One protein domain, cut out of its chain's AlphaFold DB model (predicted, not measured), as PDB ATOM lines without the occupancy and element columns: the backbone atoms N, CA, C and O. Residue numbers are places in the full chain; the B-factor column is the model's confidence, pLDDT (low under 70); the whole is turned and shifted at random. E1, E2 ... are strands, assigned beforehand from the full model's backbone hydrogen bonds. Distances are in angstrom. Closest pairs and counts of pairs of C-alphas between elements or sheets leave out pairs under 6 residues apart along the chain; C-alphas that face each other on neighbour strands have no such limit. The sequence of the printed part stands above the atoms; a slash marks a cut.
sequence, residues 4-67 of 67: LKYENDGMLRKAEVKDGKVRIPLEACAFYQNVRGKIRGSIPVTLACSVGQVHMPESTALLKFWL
ATOM      1  N   LEU A   4     139.061 181.691 200.525       93.19
ATOM      2  CA  LEU A   4     137.949 180.903 200.007       93.19
ATOM      3  C   LEU A   4     137.165 180.354 201.196       93.19
ATOM      4  O   LEU A   4     137.763 179.875 202.160       93.19
ATOM      5  N   LYS A   5     135.843 180.435 201.130       95.50
ATOM      6  CA  LYS A   5     134.924 179.755 202.038       95.50
ATOM      7  C   LYS A   5     134.104 178.748 201.240       95.50
ATOM      8  O   LYS A   5     133.862 178.962 200.055       95.50
ATOM      9  N   TYR A   6     133.689 177.673 201.879       96.31
ATOM     10  CA  TYR A   6     132.746 176.708 201.329       96.31
ATOM     11  C   TYR A   6     131.585 176.534 202.299       96.31
ATOM     12  O   TYR A   6     131.737 176.762 203.500       96.31
ATOM     13  N   GLU A   7     130.424 176.175 201.774       92.56
ATOM     14  CA  GLU A   7     129.275 175.820 202.600       92.56
ATOM     15  C   GLU A   7     129.389 174.359 203.046       92.56
ATOM     16  O   GLU A   7     129.784 173.497 202.262       92.56
ATOM     17  N   ASN A   8     129.121 174.109 204.325       92.81
ATOM     18  CA  ASN A   8     129.002 172.773 204.886       92.81
ATOM     19  C   ASN A   8     128.020 172.803 206.063       92.81
ATOM     20  O   ASN A   8     128.243 173.553 207.023       92.81
ATOM     21  N   ASP A   9     126.971 171.986 205.994       89.31
ATOM     22  CA  ASP A   9     125.870 171.919 206.964       89.31
ATOM     23  C   ASP A   9     125.221 173.287 207.257       89.31
ATOM     24  O   ASP A   9     124.962 173.650 208.405       89.31
ATOM     25  N   GLY A  10     125.003 174.095 206.217       87.00
ATOM     26  CA  GLY A  10     124.413 175.431 206.326       87.00
ATOM     27  C   GLY A  10     125.362 176.495 206.885       87.00
ATOM     28  O   GLY A  10     124.950 177.639 207.081       87.00
ATOM     29  N   MET A  11     126.633 176.157 207.128       92.19
ATOM     30  CA  MET A  11     127.625 177.074 207.683       92.19
ATOM     31  C   MET A  11     128.761 177.343 206.693       92.19
ATOM     32  O   MET A  11     129.355 176.427 206.127       92.19
ATOM     33  N   LEU A  12     129.121 178.619 206.524       93.25
ATOM     34  CA  LEU A  12     130.291 179.002 205.734       93.25
ATOM     35  C   LEU A  12     131.577 178.733 206.519       93.25
ATOM     36  O   LEU A  12     131.853 179.367 207.539       93.25
ATOM     37  N   ARG A  13     132.402 177.823 206.006       95.44
ATOM     38  CA  ARG A  13     133.699 177.454 206.575       95.44
ATOM     39  C   ARG A  13     134.821 178.013 205.719       95.44
ATOM     40  O   ARG A  13     134.813 177.868 204.501       95.44
ATOM     41  N   LYS A  14     135.820 178.639 206.343       94.94
ATOM     42  CA  LYS A  14     137.036 179.073 205.642       94.94
ATOM     43  C   LYS A  14     137.838 177.838 205.223       94.94
ATOM     44  O   LYS A  14     138.143 176.993 206.059       94.94
ATOM     45  N   ALA A  15     138.185 177.747 203.944       95.56
ATOM     46  CA  ALA A  15     139.034 176.686 203.432       95.56
ATOM     47  C   ALA A  15     140.482 176.881 203.883       95.56
ATOM     48  O   ALA A  15     141.005 178.000 203.903       95.56
ATOM     49  N   GLU A  16     141.139 175.772 204.208       95.44
ATOM     50  CA  GLU A  16     142.576 175.767 204.434       95.44
ATOM     51  C   GLU A  16     143.299 175.953 203.094       95.44
ATOM     52  O   GLU A  16     142.939 175.338 202.087       95.44
ATOM     53  N   VAL A  17     144.333 176.795 203.088       92.06
ATOM     54  CA  VAL A  17     145.239 176.958 201.949       92.06
ATOM     55  C   VAL A  17     146.642 176.575 202.400       92.06
ATOM     56  O   VAL A  17     147.202 177.220 203.283       92.06
ATOM     57  N   LYS A  18     147.217 175.542 201.786       93.06
ATOM     58  CA  LYS A  18     148.597 175.099 202.035       93.06
ATOM     59  C   LYS A  18     149.262 174.789 200.706       93.06
ATOM     60  O   LYS A  18     148.649 174.151 199.854       93.06
ATOM     61  N   ASP A  19     150.502 175.231 200.532       93.69
ATOM     62  CA  ASP A  19     151.288 174.993 199.313       93.69
ATOM     63  C   ASP A  19     150.558 175.454 198.035       93.69
ATOM     64  O   ASP A  19     150.575 174.786 197.003       93.69
ATOM     65  N   GLY A  20     149.823 176.571 198.130       88.75
ATOM     66  CA  GLY A  20     149.004 177.104 197.035       88.75
ATOM     67  C   GLY A  20     147.752 176.281 196.700       88.75
ATOM     68  O   GLY A  20     147.059 176.599 195.737       88.75
ATOM     69  N   LYS A  21     147.436 175.239 197.479       91.62
ATOM     70  CA  LYS A  21     146.280 174.359 197.272       91.62
ATOM     71  C   LYS A  21     145.205 174.620 198.316       91.62
ATOM     72  O   LYS A  21     145.483 174.658 199.513       91.62
ATOM     73  N   VAL A  22     143.972 174.761 197.842       92.56
ATOM     74  CA  VAL A  22     142.775 174.843 198.683       92.56
ATOM     75  C   VAL A  22     142.366 173.428 199.084       92.56
ATOM     76  O   VAL A  22     142.261 172.556 198.221       92.56
ATOM     77  N   ARG A  23     142.122 173.197 200.375       94.44
ATOM     78  CA  ARG A  23     141.585 171.931 200.884       94.44
ATOM     79  C   ARG A  23     140.130 172.089 201.294       94.44
ATOM     80  O   ARG A  23     139.796 172.951 202.104       94.44
ATOM     81  N   ILE A  24     139.291 171.230 200.729       95.56
ATOM     82  CA  ILE A  24     137.867 171.118 201.024       95.56
ATOM     83  C   ILE A  24     137.601 169.638 201.340       95.56
ATOM     84  O   ILE A  24     138.027 168.790 200.548       95.56
ATOM     85  N   PRO A  25     136.959 169.314 202.475       94.88
ATOM     86  CA  PRO A  25     136.584 167.942 202.798       94.88
ATOM     87  C   PRO A  25     135.594 167.375 201.771       94.88
ATOM     88  O   PRO A  25     134.723 168.097 201.279       94.88
ATOM     89  N   LEU A  26     135.719 166.090 201.429       94.50
ATOM     90  CA  LEU A  26     134.852 165.469 200.419       94.50
ATOM     91  C   LEU A  26     133.396 165.424 200.887       94.50
ATOM     92  O   LEU A  26     132.500 165.599 200.075       94.50
ATOM     93  N   GLU A  27     133.164 165.263 202.186       94.19
ATOM     94  CA  GLU A  27     131.841 165.274 202.810       94.19
ATOM     95  C   GLU A  27     131.079 166.594 202.617       94.19
ATOM     96  O   GLU A  27     129.853 166.585 202.618       94.19
ATOM     97  N   ALA A  28     131.780 167.708 202.372       96.31
ATOM     98  CA  ALA A  28     131.159 168.998 202.065       96.31
ATOM     99  C   ALA A  28     130.737 169.124 200.586       96.31
ATOM    100  O   ALA A  28     130.132 170.117 200.184       96.31
ATOM    101  N   CYS A  29     131.094 168.155 199.740       96.00
ATOM    102  CA  CYS A  29     130.771 168.169 198.319       96.00
ATOM    103  C   CYS A  29     129.512 167.347 198.033       96.00
ATOM    104  O   CYS A  29     129.360 166.214 198.487       96.00
ATOM    105  N   ALA A  30     128.650 167.869 197.163       95.62
ATOM    106  CA  ALA A  30     127.582 167.084 196.567       95.62
ATOM    107  C   ALA A  30     128.138 166.262 195.396       95.62
ATOM    108  O   ALA A  30     128.740 166.823 194.472       95.62
ATOM    109  N   PHE A  31     127.898 164.949 195.406       96.50
ATOM    110  CA  PHE A  31     128.319 164.044 194.339       96.50
ATOM    111  C   PHE A  31     127.136 163.487 193.560       96.50
ATOM    112  O   PHE A  31     126.113 163.098 194.118       96.50
ATOM    113  N   TYR A  32     127.318 163.400 192.248       95.69
ATOM    114  CA  TYR A  32     126.409 162.724 191.337       95.69
ATOM    115  C   TYR A  32     127.195 161.726 190.490       95.69
ATOM    116  O   TYR A  32     128.146 162.109 189.806       95.69
ATOM    117  N   GLN A  33     126.777 160.463 190.500       96.69
ATOM    118  CA  GLN A  33     127.301 159.434 189.607       96.69
ATOM    119  C   GLN A  33     126.300 159.183 188.479       96.69
ATOM    120  O   GLN A  33     125.129 158.898 188.727       96.69
ATOM    121  N   ASN A  34     126.752 159.278 187.229       92.50
ATOM    122  CA  ASN A  34     125.901 158.950 186.088       92.50
ATOM    123  C   ASN A  34     125.829 157.430 185.845       92.50
ATOM    124  O   ASN A  34     126.635 156.656 186.359       92.50
ATOM    125  N   VAL A  35     124.906 157.001 184.977       94.31
ATOM    126  CA  VAL A  35     124.706 155.580 184.608       94.31
ATOM    127  C   VAL A  35     125.935 154.902 183.986       94.31
ATOM    128  O   VAL A  35     125.985 153.683 183.891       94.31
ATOM    129  N   ARG A  36     126.940 155.679 183.561       93.88
ATOM    130  CA  ARG A  36     128.212 155.192 183.002       93.88
ATOM    131  C   ARG A  36     129.341 155.167 184.040       93.88
ATOM    132  O   ARG A  36     130.498 155.028 183.656       93.88
ATOM    133  N   GLY A  37     129.031 155.367 185.321       93.81
ATOM    134  CA  GLY A  37     130.001 155.351 186.416       93.81
ATOM    135  C   GLY A  37     130.859 156.612 186.549       93.81
ATOM    136  O   GLY A  37     131.761 156.627 187.376       93.81
ATOM    137  N   LYS A  38     130.606 157.684 185.779       95.44
ATOM    138  CA  LYS A  38     131.353 158.945 185.941       95.44
ATOM    139  C   LYS A  38     130.801 159.739 187.117       95.44
ATOM    140  O   LYS A  38     129.598 160.012 187.146       95.44
ATOM    141  N   ILE A  39     131.685 160.164 188.015       96.81
ATOM    142  CA  ILE A  39     131.337 160.938 189.207       96.81
ATOM    143  C   ILE A  39     131.643 162.418 188.967       96.81
ATOM    144  O   ILE A  39     132.745 162.797 188.572       96.81
ATOM    145  N   ARG A  40     130.648 163.266 189.220       96.94
ATOM    146  CA  ARG A  40     130.774 164.720 189.221       96.94
ATOM    147  C   ARG A  40     130.582 165.232 190.641       96.94
ATOM    148  O   ARG A  40     129.556 164.949 191.254       96.94
ATOM    149  N   GLY A  41     131.541 166.011 191.124       97.00
ATOM    150  CA  GLY A  41     131.439 166.753 192.374       97.00
ATOM    151  C   GLY A  41     131.004 168.194 192.135       97.00
ATOM    152  O   GLY A  41     131.314 168.799 191.099       97.00
ATOM    153  N   SER A  42     130.285 168.758 193.099       96.69
ATOM    154  CA  SER A  42     130.006 170.187 193.140       96.69
ATOM    155  C   SER A  42     129.926 170.731 194.558       96.69
ATOM    156  O   SER A  42     129.464 170.032 195.455       96.69
ATOM    157  N   ILE A  43     130.352 171.979 194.743       96.38
ATOM    158  CA  ILE A  43     130.280 172.677 196.028       96.38
ATOM    159  C   ILE A  43     130.150 174.197 195.826       96.38
ATOM    160  O   ILE A  43     130.877 174.763 194.999       96.38
ATOM    161  N   PRO A  44     129.227 174.884 196.525       95.44
ATOM    162  CA  PRO A  44     129.204 176.340 196.567       95.44
ATOM    163  C   PRO A  44     130.450 176.873 197.279       95.44
ATOM    164  O   PRO A  44     130.765 176.473 198.399       95.44
ATOM    165  N   VAL A  45     131.156 177.801 196.639       95.06
ATOM    166  CA  VAL A  45     132.327 178.472 197.205       95.06
ATOM    167  C   VAL A  45     132.132 179.978 197.178       95.06
ATOM    168  O   VAL A  45     131.707 180.539 196.170       95.06
ATOM    169  N   THR A  46     132.479 180.638 198.277       94.38
ATOM    170  CA  THR A  46     132.511 182.096 198.388       94.38
ATOM    171  C   THR A  46     133.961 182.554 198.381       94.38
ATOM    172  O   THR A  46     134.752 182.232 199.269       94.38
ATOM    173  N   LEU A  47     134.321 183.295 197.344       90.81
ATOM    174  CA  LEU A  47     135.642 183.857 197.134       90.81
ATOM    175  C   LEU A  47     135.651 185.278 197.672       90.81
ATOM    176  O   LEU A  47     134.808 186.081 197.288       90.81
ATOM    177  N   ALA A  48     136.633 185.598 198.506       87.00
ATOM    178  CA  ALA A  48     136.922 186.972 198.878       87.00
ATOM    179  C   ALA A  48     138.133 187.460 198.072       87.00
ATOM    180  O   ALA A  48     139.195 186.816 198.038       87.00
ATOM    181  N   CYS A  49     137.971 188.596 197.403       75.56
ATOM    182  CA  CYS A  49     139.050 189.290 196.713       75.56
ATOM    183  C   CYS A  49     139.429 190.536 197.510       75.56
ATOM    184  O   CYS A  49     138.562 191.249 197.995       75.56
ATOM    185  N   SER A  50     140.725 190.812 197.641       69.12
ATOM    186  CA  SER A  50     141.182 192.082 198.206       69.12
ATOM    187  C   SER A  50     141.295 193.106 197.080       69.12
ATOM    188  O   SER A  50     142.031 192.861 196.125       69.12
ATOM    189  N   VAL A  51     140.582 194.230 197.190       64.38
ATOM    190  CA  VAL A  51     140.761 195.416 196.324       64.38
ATOM    191  C   VAL A  51     141.411 196.584 197.089       64.38
ATOM    192  O   VAL A  51     141.336 197.729 196.657       64.38
ATOM    193  N   GLY A  52     142.051 196.302 198.234       64.31
ATOM    194  CA  GLY A  52     142.624 197.289 199.163       64.31
ATOM    195  C   GLY A  52     142.102 197.116 200.598       64.31
ATOM    196  O   GLY A  52     141.324 196.206 200.870       64.31
ATOM    197  N   GLN A  53     142.518 197.986 201.531       59.78
ATOM    198  CA  GLN A  53     142.107 197.924 202.951       59.78
ATOM    199  C   GLN A  53     140.639 198.322 203.211       59.78
ATOM    200  O   GLN A  53     140.151 198.140 204.320       59.78
ATOM    201  N   VAL A  54     139.936 198.871 202.214       62.94
ATOM    202  CA  VAL A  54     138.640 199.546 202.415       62.94
ATOM    203  C   VAL A  54     137.441 198.622 202.182       62.94
ATOM    204  O   VAL A  54     136.415 198.774 202.837       62.94
ATOM    205  N   HIS A  55     137.548 197.652 201.272       66.50
ATOM    206  CA  HIS A  55     136.454 196.727 200.978       66.50
ATOM    207  C   HIS A  55     136.996 195.393 200.457       66.50
ATOM    208  O   HIS A  55     137.904 195.362 199.624       66.50
ATOM    209  N   MET A  56     136.426 194.288 200.931       72.31
ATOM    210  CA  MET A  56     136.752 192.944 200.461       72.31
ATOM    211  C   MET A  56     135.510 192.374 199.763       72.31
ATOM    212  O   MET A  56     134.652 191.810 200.439       72.31
ATOM    213  N   PRO A  57     135.348 192.565 198.439       83.94
ATOM    214  CA  PRO A  57     134.218 191.999 197.718       83.94
ATOM    215  C   PRO A  57     134.221 190.472 197.827       83.94
ATOM    216  O   PRO A  57     135.240 189.817 197.584       83.94
ATOM    217  N   GLU A  58     133.057 189.927 198.169       88.12
ATOM    218  CA  GLU A  58     132.790 188.493 198.170       88.12
ATOM    219  C   GLU A  58     131.927 188.116 196.957       88.12
ATOM    220  O   GLU A  58     131.019 188.848 196.564       88.12
ATOM    221  N   SER A  59     132.218 186.969 196.346       89.69
ATOM    222  CA  SER A  59     131.435 186.405 195.246       89.69
ATOM    223  C   SER A  59     131.237 184.913 195.465       89.69
ATOM    224  O   SER A  59     132.199 184.195 195.741       89.69
ATOM    225  N   THR A  60     129.996 184.447 195.339       92.62
ATOM    226  CA  THR A  60     129.654 183.027 195.465       92.62
ATOM    227  C   THR A  60     129.495 182.395 194.089       92.62
ATOM    228  O   THR A  60     128.761 182.902 193.242       92.62
ATOM    229  N   ALA A  61     130.159 181.262 193.878       93.19
ATOM    230  CA  ALA A  61     130.095 180.471 192.657       93.19
ATOM    231  C   ALA A  61     129.941 178.982 192.986       93.19
ATOM    232  O   ALA A  61     130.331 178.522 194.055       93.19
ATOM    233  N   LEU A  62     129.398 178.205 192.049       95.12
ATOM    234  CA  LEU A  62     129.319 176.751 192.177       95.12
ATOM    235  C   LEU A  62     130.538 176.107 191.507       95.12
ATOM    236  O   LEU A  62     130.610 176.046 190.277       95.12
ATOM    237  N   LEU A  63     131.479 175.603 192.308       94.88
ATOM    238  CA  LEU A  63     132.617 174.835 191.810       94.88
ATOM    239  C   LEU A  63     132.127 173.457 191.364       94.88
ATOM    240  O   LEU A  63     131.426 172.779 192.108       94.88
ATOM    241  N   LYS A  64     132.485 173.042 190.147       95.94
ATOM    242  CA  LYS A  64     132.117 171.752 189.548       95.94
ATOM    243  C   LYS A  64     133.377 171.051 189.063       95.94
ATOM    244  O   LYS A  64     134.160 171.659 188.339       95.94
ATOM    245  N   PHE A  65     133.541 169.784 189.415       94.69
ATOM    246  CA  PHE A  65     134.721 168.996 189.064       94.69
ATOM    247  C   PHE A  65     134.357 167.538 188.767       94.69
ATOM    248  O   PHE A  65     133.263 167.074 189.092       94.69
ATOM    249  N   TRP A  66     135.274 166.839 188.106       93.69
ATOM    250  CA  TRP A  66     135.195 165.402 187.854       93.69
ATOM    251  C   TRP A  66     136.152 164.680 188.800       93.69
ATOM    252  O   TRP A  66     137.214 165.228 189.105       93.69
ATOM    253  N   LEU A  67     135.758 163.487 189.246       88.56
ATOM    254  CA  LEU A  67     136.644 162.523 189.903       88.56
ATOM    255  C   LEU A  67     137.079 161.443 188.915       88.56
ATOM    256  O   LEU A  67     136.249 161.080 188.046       88.56
TER     257      LEU A  67
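Overview. This is residues 4 to 67 of the 67 residues of an uncharacterized protein of Roseburia sp. OM02-15 (UniProt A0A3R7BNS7). A long, strongly twisted ribbon of two antiparallel strands, E6 and E7, makes the long axis; E5 folds back beside one end of E6, and the hairpin E1-E2 joins E6 farther along on that same side. A small second hairpin, E3-E4, extends to the side of the ribbon, as E2 runs on into E3. The printed part has 64 residues, with seven named strands, E1 to E7 in chain order, and no named helix; it is all strand, in a branched antiparallel sheet of five and a sheet of two. It is loose, with a radius of gyration of the C-alphas of 14.0 A, and spans 49 by 26 by 19 A.

Arrangement. Start at E6, residues 39 to 48, and find E7, residues 58 to 66, antiparallel on one side at 161 degrees, with N 45 and O 61 2.8 A apart. On the other side, E5, residues 30 to 33, pairs with residues 39 to 42; N 32 and O 40 are 2.9 A apart. E5, E6 and E7 form a meander, each strand the antiparallel neighbour of the one before. Also on that side is E1, residues 4 to 8, with N 5 and O 46 2.8 A apart. E2, residues 11 to 14, lies on one side of E1 and E6 on the other side; find N 6 and O 13 2.9 A apart. E2 runs on at 19 degrees into E3, residues 16 to 18, which forms a hairpin with E4, residues 21 to 23; N 21 and O 18 are 2.9 A apart.

Along the chain. Find C-alpha 4 at (137.949, 180.903, 200.007), where E1 begins. E6 runs 28.3 A from C-alpha 39 at (131.337, 160.938, 189.207); E7 runs 25.4 A to C-alpha 66 at (135.195, 165.402, 187.854).

Size, cuts and confidence. Look for the two farthest C-alphas at Arg 36 and Val 54, 49.5 A apart. The printed part has no cut and no long link. Residues 50 to 55 have pLDDT under 70.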